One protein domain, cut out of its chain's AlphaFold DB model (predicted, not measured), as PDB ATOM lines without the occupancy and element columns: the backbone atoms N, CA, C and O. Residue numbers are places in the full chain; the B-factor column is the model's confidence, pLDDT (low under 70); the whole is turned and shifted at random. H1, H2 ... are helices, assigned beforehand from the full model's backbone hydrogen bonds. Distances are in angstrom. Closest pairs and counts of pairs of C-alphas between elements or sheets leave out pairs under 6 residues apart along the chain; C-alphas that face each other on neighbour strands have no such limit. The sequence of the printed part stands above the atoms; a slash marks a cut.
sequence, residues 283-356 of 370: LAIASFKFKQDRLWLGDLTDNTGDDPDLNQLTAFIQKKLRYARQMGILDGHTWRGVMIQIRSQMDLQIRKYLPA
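Overview. This is residues 283 to 356 of the 370 residues of an uncharacterized protein of Coniochaeta ligniaria NRRL 30616 (UniProt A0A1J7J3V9). Long helix H3 runs along the longest axis; H1 and H4 pack on it, H2 touches its start, and H5 lies beyond H4. The printed part, 74 residues with five named helices, H1 to H5, is all helix. It is compact, with C-alpha radius of gyration 12.9 A, spanning 38 by 25 by 17 A.

Arrangement. Begin at the hub, H3, residues 310 to 326. Residues 320 to 326 alone touch H1, residues 283 to 292, at a shallow tilt of 31 degrees, closest at C-alphas Ala 286 and Tyr 323, 5.2 A. Residues 317 to 324 alone touch H4, residues 335 to 344, at a steep tilt of 54 degrees, closest at C-alphas Lys 320 and Ile 342, 6.7 A. In these helices every O i to N i+4 pair is within hydrogen-bond range; in H5, residues 348 to 353, 1 of 2 is.

Along the chain. Find C-alpha 310 at (-13.445, -11.612, -3.742); H3 runs 24.4 A to C-alpha 326 at (-24.339, -29.753, -15.845). H2 holds residues 298 to 301.

Size, cuts and confidence. The printed part has no cut and no long link; residues 303 to 309 have pLDDT under 70.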
ATOM      1  N   LEU A 283     -26.459 -36.273 -13.204       91.00
ATOM      2  CA  LEU A 283     -27.389 -35.184 -12.912       91.00
ATOM      3  C   LEU A 283     -27.745 -35.107 -11.418       91.00
ATOM      4  O   LEU A 283     -27.895 -34.017 -10.865       91.00
ATOM      5  N   ALA A 284     -27.859 -36.265 -10.761       93.31
ATOM      6  CA  ALA A 284     -28.137 -36.363  -9.335       93.31
ATOM      7  C   ALA A 284     -27.018 -35.741  -8.484       93.31
ATOM      8  O   ALA A 284     -27.311 -34.983  -7.560       93.31
ATOM      9  N   ILE A 285     -25.754 -35.996  -8.835       92.62
ATOM     10  CA  ILE A 285     -24.583 -35.456  -8.134       92.62
ATOM     11  C   ILE A 285     -24.516 -33.938  -8.318       92.62
ATOM     12  O   ILE A 285     -24.382 -33.212  -7.333       92.62
ATOM     13  N   ALA A 286     -24.678 -33.447  -9.552       92.56
ATOM     14  CA  ALA A 286     -24.689 -32.012  -9.836       92.56
ATOM     15  C   ALA A 286     -25.814 -31.294  -9.068       92.56
ATOM     16  O   ALA A 286     -25.577 -30.284  -8.411       92.56
ATOM     17  N   SER A 287     -27.027 -31.857  -9.073       95.12
ATOM     18  CA  SER A 287     -28.184 -31.329  -8.335       95.12
ATOM     19  C   SER A 287     -27.964 -31.320  -6.822       95.12
ATOM     20  O   SER A 287     -28.312 -30.350  -6.143       95.12
ATOM     21  N   PHE A 288     -27.360 -32.381  -6.288       96.12
ATOM     22  CA  PHE A 288     -27.013 -32.479  -4.877       96.12
ATOM     23  C   PHE A 288     -25.994 -31.403  -4.479       96.12
ATOM     24  O   PHE A 288     -26.290 -30.589  -3.602       96.12
ATOM     25  N   LYS A 289     -24.859 -31.317  -5.186       94.62
ATOM     26  CA  LYS A 289     -23.820 -30.302  -4.942       94.62
ATOM     27  C   LYS A 289     -24.355 -28.875  -5.121       94.62
ATOM     28  O   LYS A 289     -24.095 -27.990  -4.303       94.62
ATOM     29  N   PHE A 290     -25.200 -28.659  -6.129       95.56
ATOM     30  CA  PHE A 290     -25.853 -27.374  -6.353       95.56
ATOM     31  C   PHE A 290     -26.769 -26.963  -5.199       95.56
ATOM     32  O   PHE A 290     -26.877 -25.775  -4.933       95.56
ATOM     33  N   LYS A 291     -27.417 -27.891  -4.486       95.88
ATOM     34  CA  LYS A 291     -28.305 -27.565  -3.351       95.88
ATOM     35  C   LYS A 291     -27.593 -27.494  -2.004       95.88
ATOM     36  O   LYS A 291     -28.019 -26.716  -1.152       95.88
ATOM     37  N   GLN A 292     -26.585 -28.334  -1.801       95.38
ATOM     38  CA  GLN A 292     -25.928 -28.501  -0.509       95.38
ATOM     39  C   GLN A 292     -24.982 -27.345  -0.188       95.38
ATOM     40  O   GLN A 292     -24.968 -26.872   0.944       95.38
ATOM     41  N   ASP A 293     -24.216 -26.900  -1.181       94.31
ATOM     42  CA  ASP A 293     -23.170 -25.903  -0.976       94.31
ATOM     43  C   ASP A 293     -23.780 -24.521  -0.661       94.31
ATOM     44  O   ASP A 293     -24.778 -24.122  -1.273       94.31
ATOM     45  N   ARG A 294     -23.233 -23.805   0.318       97.00
ATOM     46  CA  ARG A 294     -23.748 -22.512   0.796       97.00
ATOM     47  C   ARG A 294     -22.580 -21.597   1.098       97.00
ATOM     48  O   ARG A 294     -21.593 -22.064   1.644       97.00
ATOM     49  N   LEU A 295     -22.746 -20.318   0.781       95.62
ATOM     50  CA  LEU A 295     -21.753 -19.299   1.088       95.62
ATOM     51  C   LEU A 295     -22.147 -18.584   2.375       95.62
ATOM     52  O   LEU A 295     -23.178 -17.898   2.419       95.62
ATOM     53  N   TRP A 296     -21.338 -18.756   3.407       95.69
ATOM     54  CA  TRP A 296     -21.484 -18.096   4.694       95.69
ATOM     55  C   TRP A 296     -20.682 -16.801   4.727       95.69
ATOM     56  O   TRP A 296     -19.756 -16.601   3.949       95.69
ATOM     57  N   LEU A 297     -21.043 -15.895   5.641       91.19
ATOM     58  CA  LEU A 297     -20.267 -14.668   5.831       91.19
ATOM     59  C   LEU A 297     -18.842 -14.974   6.323       91.19
ATOM     60  O   LEU A 297     -17.922 -14.277   5.913       91.19
ATOM     61  N   GLY A 298     -18.680 -16.028   7.136       90.69
ATOM     62  CA  GLY A 298     -17.379 -16.506   7.624       90.69
ATOM     63  C   GLY A 298     -16.406 -16.837   6.491       90.69
ATOM     64  O   GLY A 298     -15.277 -16.362   6.496       90.69
ATOM     65  N   ASP A 299     -16.898 -17.503   5.441       90.62
ATOM     66  CA  ASP A 299     -16.104 -17.873   4.260       90.62
ATOM     67  C   ASP A 299     -15.485 -16.653   3.542       90.62
ATOM     68  O   ASP A 299     -14.517 -16.793   2.803       90.62
ATOM     69  N   LEU A 300     -16.043 -15.450   3.743       88.31
ATOM     70  CA  LEU A 300     -15.527 -14.196   3.181       88.31
ATOM     71  C   LEU A 300     -14.575 -13.447   4.127       88.31
ATOM     72  O   LEU A 300     -13.904 -12.515   3.688       88.31
ATOM     73  N   THR A 301     -14.548 -13.806   5.412       83.56
ATOM     74  CA  THR A 301     -13.788 -13.109   6.466       83.56
ATOM     75  C   THR A 301     -12.601 -13.902   7.000       83.56
ATOM     76  O   THR A 301     -11.743 -13.320   7.655       83.56
ATOM     77  N   ASP A 302     -12.545 -15.210   6.747       74.94
ATOM     78  CA  ASP A 302     -11.561 -16.109   7.368       74.94
ATOM     79  C   ASP A 302     -10.125 -15.935   6.836       74.94
ATOM     80  O   ASP A 302      -9.170 -16.427   7.442       74.94
ATOM     81  N   ASN A 303      -9.935 -15.174   5.755       66.88
ATOM     82  CA  ASN A 303      -8.611 -14.842   5.244       66.88
ATOM     83  C   ASN A 303      -8.113 -13.541   5.882       66.88
ATOM     84  O   ASN A 303      -8.555 -12.447   5.561       66.88
ATOM     85  N   THR A 304      -7.153 -13.690   6.792       60.22
ATOM     86  CA  THR A 304      -6.517 -12.664   7.642       60.22
ATOM     87  C   THR A 304      -5.689 -11.609   6.883       60.22
ATOM     88  O   THR A 304      -4.897 -10.897   7.497       60.22
ATOM     89  N   GLY A 305      -5.844 -11.503   5.561       68.25
ATOM     90  CA  GLY A 305      -5.249 -10.445   4.744       68.25
ATOM     91  C   GLY A 305      -6.204  -9.262   4.589       68.25
ATOM     92  O   GLY A 305      -7.415  -9.447   4.559       68.25
ATOM     93  N   ASP A 306      -5.665  -8.049   4.456       64.25
ATOM     94  CA  ASP A 306      -6.409  -6.776   4.385       64.25
ATOM     95  C   ASP A 306      -7.373  -6.622   3.180       64.25
ATOM     96  O   ASP A 306      -7.934  -5.542   2.971       64.25
ATOM     97  N   ASP A 307      -7.605  -7.675   2.390       63.75
ATOM     98  CA  ASP A 307      -8.546  -7.671   1.272       63.75
ATOM     99  C   ASP A 307      -9.573  -8.804   1.438       63.75
ATOM    100  O   ASP A 307      -9.183  -9.978   1.457       63.75
ATOM    101  N   PRO A 308     -10.881  -8.497   1.586       61.97
ATOM    102  CA  PRO A 308     -11.894  -9.535   1.667       61.97
ATOM    103  C   PRO A 308     -11.843 -10.359   0.384       61.97
ATOM    104  O   PRO A 308     -11.737  -9.812  -0.716       61.97
ATOM    105  N   ASP A 309     -11.892 -11.680   0.523       68.88
ATOM    106  CA  ASP A 309     -11.518 -12.573  -0.566       68.88
ATOM    107  C   ASP A 309     -12.621 -12.638  -1.634       68.88
ATOM    108  O   ASP A 309     -13.492 -13.514  -1.646       68.88
ATOM    109  N   LEU A 310     -12.588 -11.676  -2.559       73.19
ATOM    110  CA  LEU A 310     -13.445 -11.612  -3.742       73.19
ATOM    111  C   LEU A 310     -13.371 -12.912  -4.557       73.19
ATOM    112  O   LEU A 310     -14.334 -13.281  -5.246       73.19
ATOM    113  N   ASN A 311     -12.262 -13.644  -4.436       83.31
ATOM    114  CA  ASN A 311     -12.098 -14.926  -5.092       83.31
ATOM    115  C   ASN A 311     -13.048 -15.975  -4.511       83.31
ATOM    116  O   ASN A 311     -13.548 -16.777  -5.289       83.31
ATOM    117  N   GLN A 312     -13.407 -15.936  -3.221       88.88
ATOM    118  CA  GLN A 312     -14.341 -16.904  -2.620       88.88
ATOM    119  C   GLN A 312     -15.765 -16.733  -3.139       88.88
ATOM    120  O   GLN A 312     -16.400 -17.692  -3.582       88.88
ATOM    121  N   LEU A 313     -16.280 -15.499  -3.147       91.00
ATOM    122  CA  LEU A 313     -17.605 -15.215  -3.705       91.00
ATOM    123  C   LEU A 313     -17.652 -15.545  -5.204       91.00
ATOM    124  O   LEU A 313     -18.622 -16.137  -5.684       91.00
ATOM    125  N   THR A 314     -16.594 -15.196  -5.938       88.56
ATOM    126  CA  THR A 314     -16.477 -15.496  -7.369       88.56
ATOM    127  C   THR A 314     -16.415 -17.002  -7.619       88.56
ATOM    128  O   THR A 314     -17.190 -17.504  -8.435       88.56
ATOM    129  N   ALA A 315     -15.582 -17.733  -6.878       90.00
ATOM    130  CA  ALA A 315     -15.450 -19.184  -6.958       90.00
ATOM    131  C   ALA A 315     -16.771 -19.877  -6.616       90.00
ATOM    132  O   ALA A 315     -17.218 -20.743  -7.366       90.00
ATOM    133  N   PHE A 316     -17.466 -19.439  -5.563       94.25
ATOM    134  CA  PHE A 316     -18.793 -19.947  -5.220       94.25
ATOM    135  C   PHE A 316     -19.786 -19.762  -6.374       94.25
ATOM    136  O   PHE A 316     -20.461 -20.713  -6.775       94.25
ATOM    137  N   ILE A 317     -19.871 -18.558  -6.953       93.56
ATOM    138  CA  ILE A 317     -20.773 -18.292  -8.083       93.56
ATOM    139  C   ILE A 317     -20.393 -19.156  -9.292       93.56
ATOM    140  O   ILE A 317     -21.272 -19.788  -9.880       93.56
ATOM    141  N   GLN A 318     -19.111 -19.224  -9.650       90.75
ATOM    142  CA  GLN A 318     -18.618 -20.028 -10.771       90.75
ATOM    143  C   GLN A 318     -18.940 -21.512 -10.581       90.75
ATOM    144  O   GLN A 318     -19.554 -22.131 -11.454       90.75
ATOM    145  N   LYS A 319     -18.632 -22.061  -9.404       93.62
ATOM    146  CA  LYS A 319     -18.937 -23.438  -9.009       93.62
ATOM    147  C   LYS A 319     -20.430 -23.743  -9.124       93.62
ATOM    148  O   LYS A 319     -20.820 -24.781  -9.666       93.62
ATOM    149  N   LYS A 320     -21.293 -22.820  -8.690       95.31
ATOM    150  CA  LYS A 320     -22.749 -22.966  -8.811       95.31
ATOM    151  C   LYS A 320     -23.246 -22.908 -10.250       95.31
ATOM    152  O   LYS A 320     -24.070 -23.738 -10.638       95.31
ATOM    153  N   LEU A 321     -22.757 -21.956 -11.039       92.50
ATOM    154  CA  LEU A 321     -23.091 -21.846 -12.459       92.50
ATOM    155  C   LEU A 321     -22.677 -23.102 -13.222       92.50
ATOM    156  O   LEU A 321     -23.434 -23.604 -14.052       92.50
ATOM    157  N   ARG A 322     -21.526 -23.672 -12.874       91.00
ATOM    158  CA  ARG A 322     -21.052 -24.933 -13.429       91.00
ATOM    159  C   ARG A 322     -22.019 -26.086 -13.146       91.00
ATOM    160  O   ARG A 322     -22.448 -26.750 -14.089       91.00
ATOM    161  N   TYR A 323     -22.472 -26.285 -11.905       93.75
ATOM    162  CA  TYR A 323     -23.484 -27.323 -11.644       93.75
ATOM    163  C   TYR A 323     -24.808 -27.047 -12.364       93.75
ATOM    164  O   TYR A 323     -25.424 -27.970 -12.890       93.75
ATOM    165  N   ALA A 324     -25.245 -25.787 -12.434       93.19
ATOM    166  CA  ALA A 324     -26.449 -25.413 -13.171       93.19
ATOM    167  C   ALA A 324     -26.336 -25.774 -14.667       93.19
ATOM    168  O   ALA A 324     -27.285 -26.285 -15.268       93.19
ATOM    169  N   ARG A 325     -25.151 -25.590 -15.259       90.31
ATOM    170  CA  ARG A 325     -24.841 -26.020 -16.628       90.31
ATOM    171  C   ARG A 325     -24.886 -27.539 -16.772       90.31
ATOM    172  O   ARG A 325     -25.535 -28.038 -17.687       90.31
ATOM    173  N   GLN A 326     -24.278 -28.284 -15.851       89.56
ATOM    174  CA  GLN A 326     -24.339 -29.753 -15.845       89.56
ATOM    175  C   GLN A 326     -25.772 -30.275 -15.714       89.56
ATOM    176  O   GLN A 326     -26.135 -31.284 -16.329       89.56
ATOM    177  N   MET A 327     -26.609 -29.557 -14.965       91.62
ATOM    178  CA  MET A 327     -28.034 -29.833 -14.839       91.62
ATOM    179  C   MET A 327     -28.840 -29.488 -16.098       91.62
ATOM    180  O   MET A 327     -29.983 -29.918 -16.215       91.62
ATOM    181  N   GLY A 328     -28.261 -28.750 -17.049       89.75
ATOM    182  CA  GLY A 328     -28.966 -28.251 -18.228       89.75
ATOM    183  C   GLY A 328     -30.004 -27.177 -17.898       89.75
ATOM    184  O   GLY A 328     -30.909 -26.961 -18.691       89.75
ATOM    185  N   ILE A 329     -29.893 -26.530 -16.732       92.56
ATOM    186  CA  ILE A 329     -30.794 -25.446 -16.309       92.56
ATOM    187  C   ILE A 329     -30.185 -24.066 -16.539       92.56
ATOM    188  O   ILE A 329     -30.804 -23.078 -16.165       92.56
ATOM    189  N   LEU A 330     -28.969 -23.984 -17.083       88.81
ATOM    190  CA  LEU A 330     -28.297 -22.736 -17.424       88.81
ATOM    191  C   LEU A 330     -28.372 -22.520 -18.941       88.81
ATOM    192  O   LEU A 330     -27.473 -22.930 -19.671       88.81
ATOM    193  N   ASP A 331     -29.451 -21.893 -19.398       81.06
ATOM    194  CA  ASP A 331     -29.620 -21.391 -20.759       81.06
ATOM    195  C   ASP A 331     -29.890 -19.871 -20.737       81.06
ATOM    196  O   ASP A 331     -29.992 -19.242 -19.674       81.06
ATOM    197  N   GLY A 332     -29.975 -19.250 -21.917       73.00
ATOM    198  CA  GLY A 332     -30.184 -17.804 -22.038       73.00
ATOM    199  C   GLY A 332     -31.491 -17.297 -21.406       73.00
ATOM    200  O   GLY A 332     -31.573 -16.129 -21.026       73.00
ATOM    201  N   HIS A 333     -32.498 -18.157 -21.243       74.25
ATOM    202  CA  HIS A 333     -33.809 -17.810 -20.694       74.25
ATOM    203  C   HIS A 333     -33.913 -18.097 -19.190       74.25
ATOM    204  O   HIS A 333     -34.662 -17.423 -18.479       74.25
ATOM    205  N   THR A 334     -33.133 -19.045 -18.673       87.31
ATOM    206  CA  THR A 334     -33.156 -19.463 -17.268       87.31
ATOM    207  C   THR A 334     -32.087 -18.802 -16.401       87.31
ATOM    208  O   THR A 334     -32.179 -18.897 -15.173       87.31
ATOM    209  N   TRP A 335     -31.123 -18.078 -16.989       87.69
ATOM    210  CA  TRP A 335     -30.037 -17.387 -16.273       87.69
ATOM    211  C   TRP A 335     -30.509 -16.661 -15.006       87.69
ATOM    212  O   TRP A 335     -29.952 -16.832 -13.922       87.69
ATOM    213  N   ARG A 336     -31.588 -15.876 -15.112       88.12
ATOM    214  CA  ARG A 336     -32.131 -15.136 -13.967       88.12
ATOM    215  C   ARG A 336     -32.616 -16.064 -12.855       88.12
ATOM    216  O   ARG A 336     -32.361 -15.780 -11.686       88.12
ATOM    217  N   GLY A 337     -33.325 -17.135 -13.206       92.31
ATOM    218  CA  GLY A 337     -33.806 -18.126 -12.244       92.31
ATOM    219  C   GLY A 337     -32.645 -18.785 -11.504       92.31
ATOM    220  O   GLY A 337     -32.655 -18.834 -10.274       92.31
ATOM    221  N   VAL A 338     -31.600 -19.170 -12.243       93.81
ATOM    222  CA  VAL A 338     -30.369 -19.722 -11.665       93.81
ATOM    223  C   VAL A 338     -29.715 -18.718 -10.718       93.81
ATOM    224  O   VAL A 338     -29.452 -19.060  -9.572       93.81
ATOM    225  N   MET A 339     -29.530 -17.462 -11.127       93.88
ATOM    226  CA  MET A 339     -28.900 -16.450 -10.269       93.88
ATOM    227  C   MET A 339     -29.718 -16.130  -9.010       93.88
ATOM    228  O   MET A 339     -29.143 -15.880  -7.952       93.88
ATOM    229  N   ILE A 340     -31.054 -16.162  -9.082       94.50
ATOM    230  CA  ILE A 340     -31.919 -16.037  -7.897       94.50
ATOM    231  C   ILE A 340     -31.698 -17.217  -6.947       94.50
ATOM    232  O   ILE A 340     -31.613 -17.014  -5.734       94.50
ATOM    233  N   GLN A 341     -31.586 -18.432  -7.484       96.00
ATOM    234  CA  GLN A 341     -31.346 -19.635  -6.694       96.00
ATOM    235  C   GLN A 341     -29.941 -19.664  -6.080       96.00
ATOM    236  O   GLN A 341     -29.796 -20.019  -4.918       96.00
ATOM    237  N   ILE A 342     -28.916 -19.226  -6.813       96.25
ATOM    238  CA  ILE A 342     -27.556 -19.061  -6.282       96.25
ATOM    239  C   ILE A 342     -27.569 -18.050  -5.138       96.25
ATOM    240  O   ILE A 342     -27.080 -18.331  -4.046       96.25
ATOM    241  N   ARG A 343     -28.210 -16.894  -5.348       95.81
ATOM    242  CA  ARG A 343     -28.343 -15.872  -4.309       95.81
ATOM    243  C   ARG A 343     -29.068 -16.402  -3.077       95.81
ATOM    244  O   ARG A 343     -28.699 -16.037  -1.969       95.81
ATOM    245  N   SER A 344     -30.098 -17.239  -3.226       96.56
ATOM    246  CA  SER A 344     -30.839 -17.784  -2.078       96.56
ATOM    247  C   SER A 344     -30.024 -18.762  -1.223       96.56
ATOM    248  O   SER A 344     -30.412 -19.018  -0.084       96.56
ATOM    249  N   GLN A 345     -28.893 -19.250  -1.739       97.25
ATOM    250  CA  GLN A 345     -27.937 -20.114  -1.037       97.25
ATOM    251  C   GLN A 345     -26.808 -19.343  -0.342       97.25
ATOM    252  O   GLN A 345     -25.949 -19.959   0.281       97.25
ATOM    253  N   MET A 346     -26.817 -18.012  -0.432       97.25
ATOM    254  CA  MET A 346     -25.912 -17.140   0.310       97.25
ATOM    255  C   MET A 346     -26.522 -16.755   1.659       97.25
ATOM    256  O   MET A 346     -27.748 -16.626   1.799       97.25
ATOM    257  N   ASP A 347     -25.660 -16.503   2.642       96.56
ATOM    258  CA  ASP A 347     -26.067 -15.983   3.941       96.56
ATOM    259  C   ASP A 347     -26.914 -14.701   3.812       96.56
ATOM    260  O   ASP A 347     -26.831 -13.940   2.840       96.56
ATOM    261  N   LEU A 348     -27.802 -14.465   4.784       95.44
ATOM    262  CA  LEU A 348     -28.670 -13.288   4.773       95.44
ATOM    263  C   LEU A 348     -27.868 -11.979   4.760       95.44
ATOM    264  O   LEU A 348     -28.293 -11.039   4.093       95.44
ATOM    265  N   GLN A 349     -26.728 -11.918   5.454       93.00
ATOM    266  CA  GLN A 349     -25.890 -10.718   5.495       93.00
ATOM    267  C   GLN A 349     -25.296 -10.415   4.119       93.00
ATOM    268  O   GLN A 349     -25.420  -9.292   3.641       93.00
ATOM    269  N   ILE A 350     -24.781 -11.431   3.423       92.00
ATOM    270  CA  ILE A 350     -24.274 -11.303   2.047       92.00
ATOM    271  C   ILE A 350     -25.389 -10.815   1.106       92.00
ATOM    272  O   ILE A 350     -25.205  -9.903   0.296       92.00
ATOM    273  N   ARG A 351     -26.600 -11.370   1.247       94.69
ATOM    274  CA  ARG A 351     -27.761 -10.990   0.428       94.69
ATOM    275  C   ARG A 351     -28.231  -9.550   0.627       94.69
ATOM    276  O   ARG A 351     -28.882  -9.032  -0.280       94.69
ATOM    277  N   LYS A 352     -27.971  -8.909   1.772       91.81
ATOM    278  CA  LYS A 352     -28.321  -7.489   1.975       91.81
ATOM    279  C   LYS A 352     -27.543  -6.585   1.027       91.81
ATOM    280  O   LYS A 352     -28.084  -5.592   0.553       91.81
ATOM    281  N   TYR A 353     -26.313  -6.981   0.726       87.25
ATOM    282  CA  TYR A 353     -25.387  -6.230  -0.105       87.25
ATOM    283  C   TYR A 353     -25.523  -6.621  -1.579       87.25
ATOM    284  O   TYR A 353     -25.537  -5.753  -2.443       87.25
ATOM    285  N   LEU A 354     -25.748  -7.900  -1.889       88.88
ATOM    286  CA  LEU A 354     -26.011  -8.338  -3.261       88.88
ATOM    287  C   LEU A 354     -27.489  -8.136  -3.643       88.88
ATOM    288  O   LEU A 354     -28.342  -8.929  -3.215       88.88
ATOM    289  N   PRO A 355     -27.841  -7.142  -4.484       88.38
ATOM    290  CA  PRO A 355     -29.218  -6.972  -4.925       88.38
ATOM    291  C   PRO A 355     -29.676  -8.188  -5.735       88.38
ATOM    292  O   PRO A 355     -28.898  -8.839  -6.434       88.38
ATOM    293  N   ALA A 356     -30.971  -8.495  -5.662       90.31
ATOM    294  CA  ALA A 356     -31.537  -9.550  -6.488       90.31
ATOM    295  C   ALA A 356     -31.321  -9.241  -7.987       90.31
ATOM    296  O   ALA A 356     -31.431  -8.075  -8.389       90.31
TER     297      ALA A 356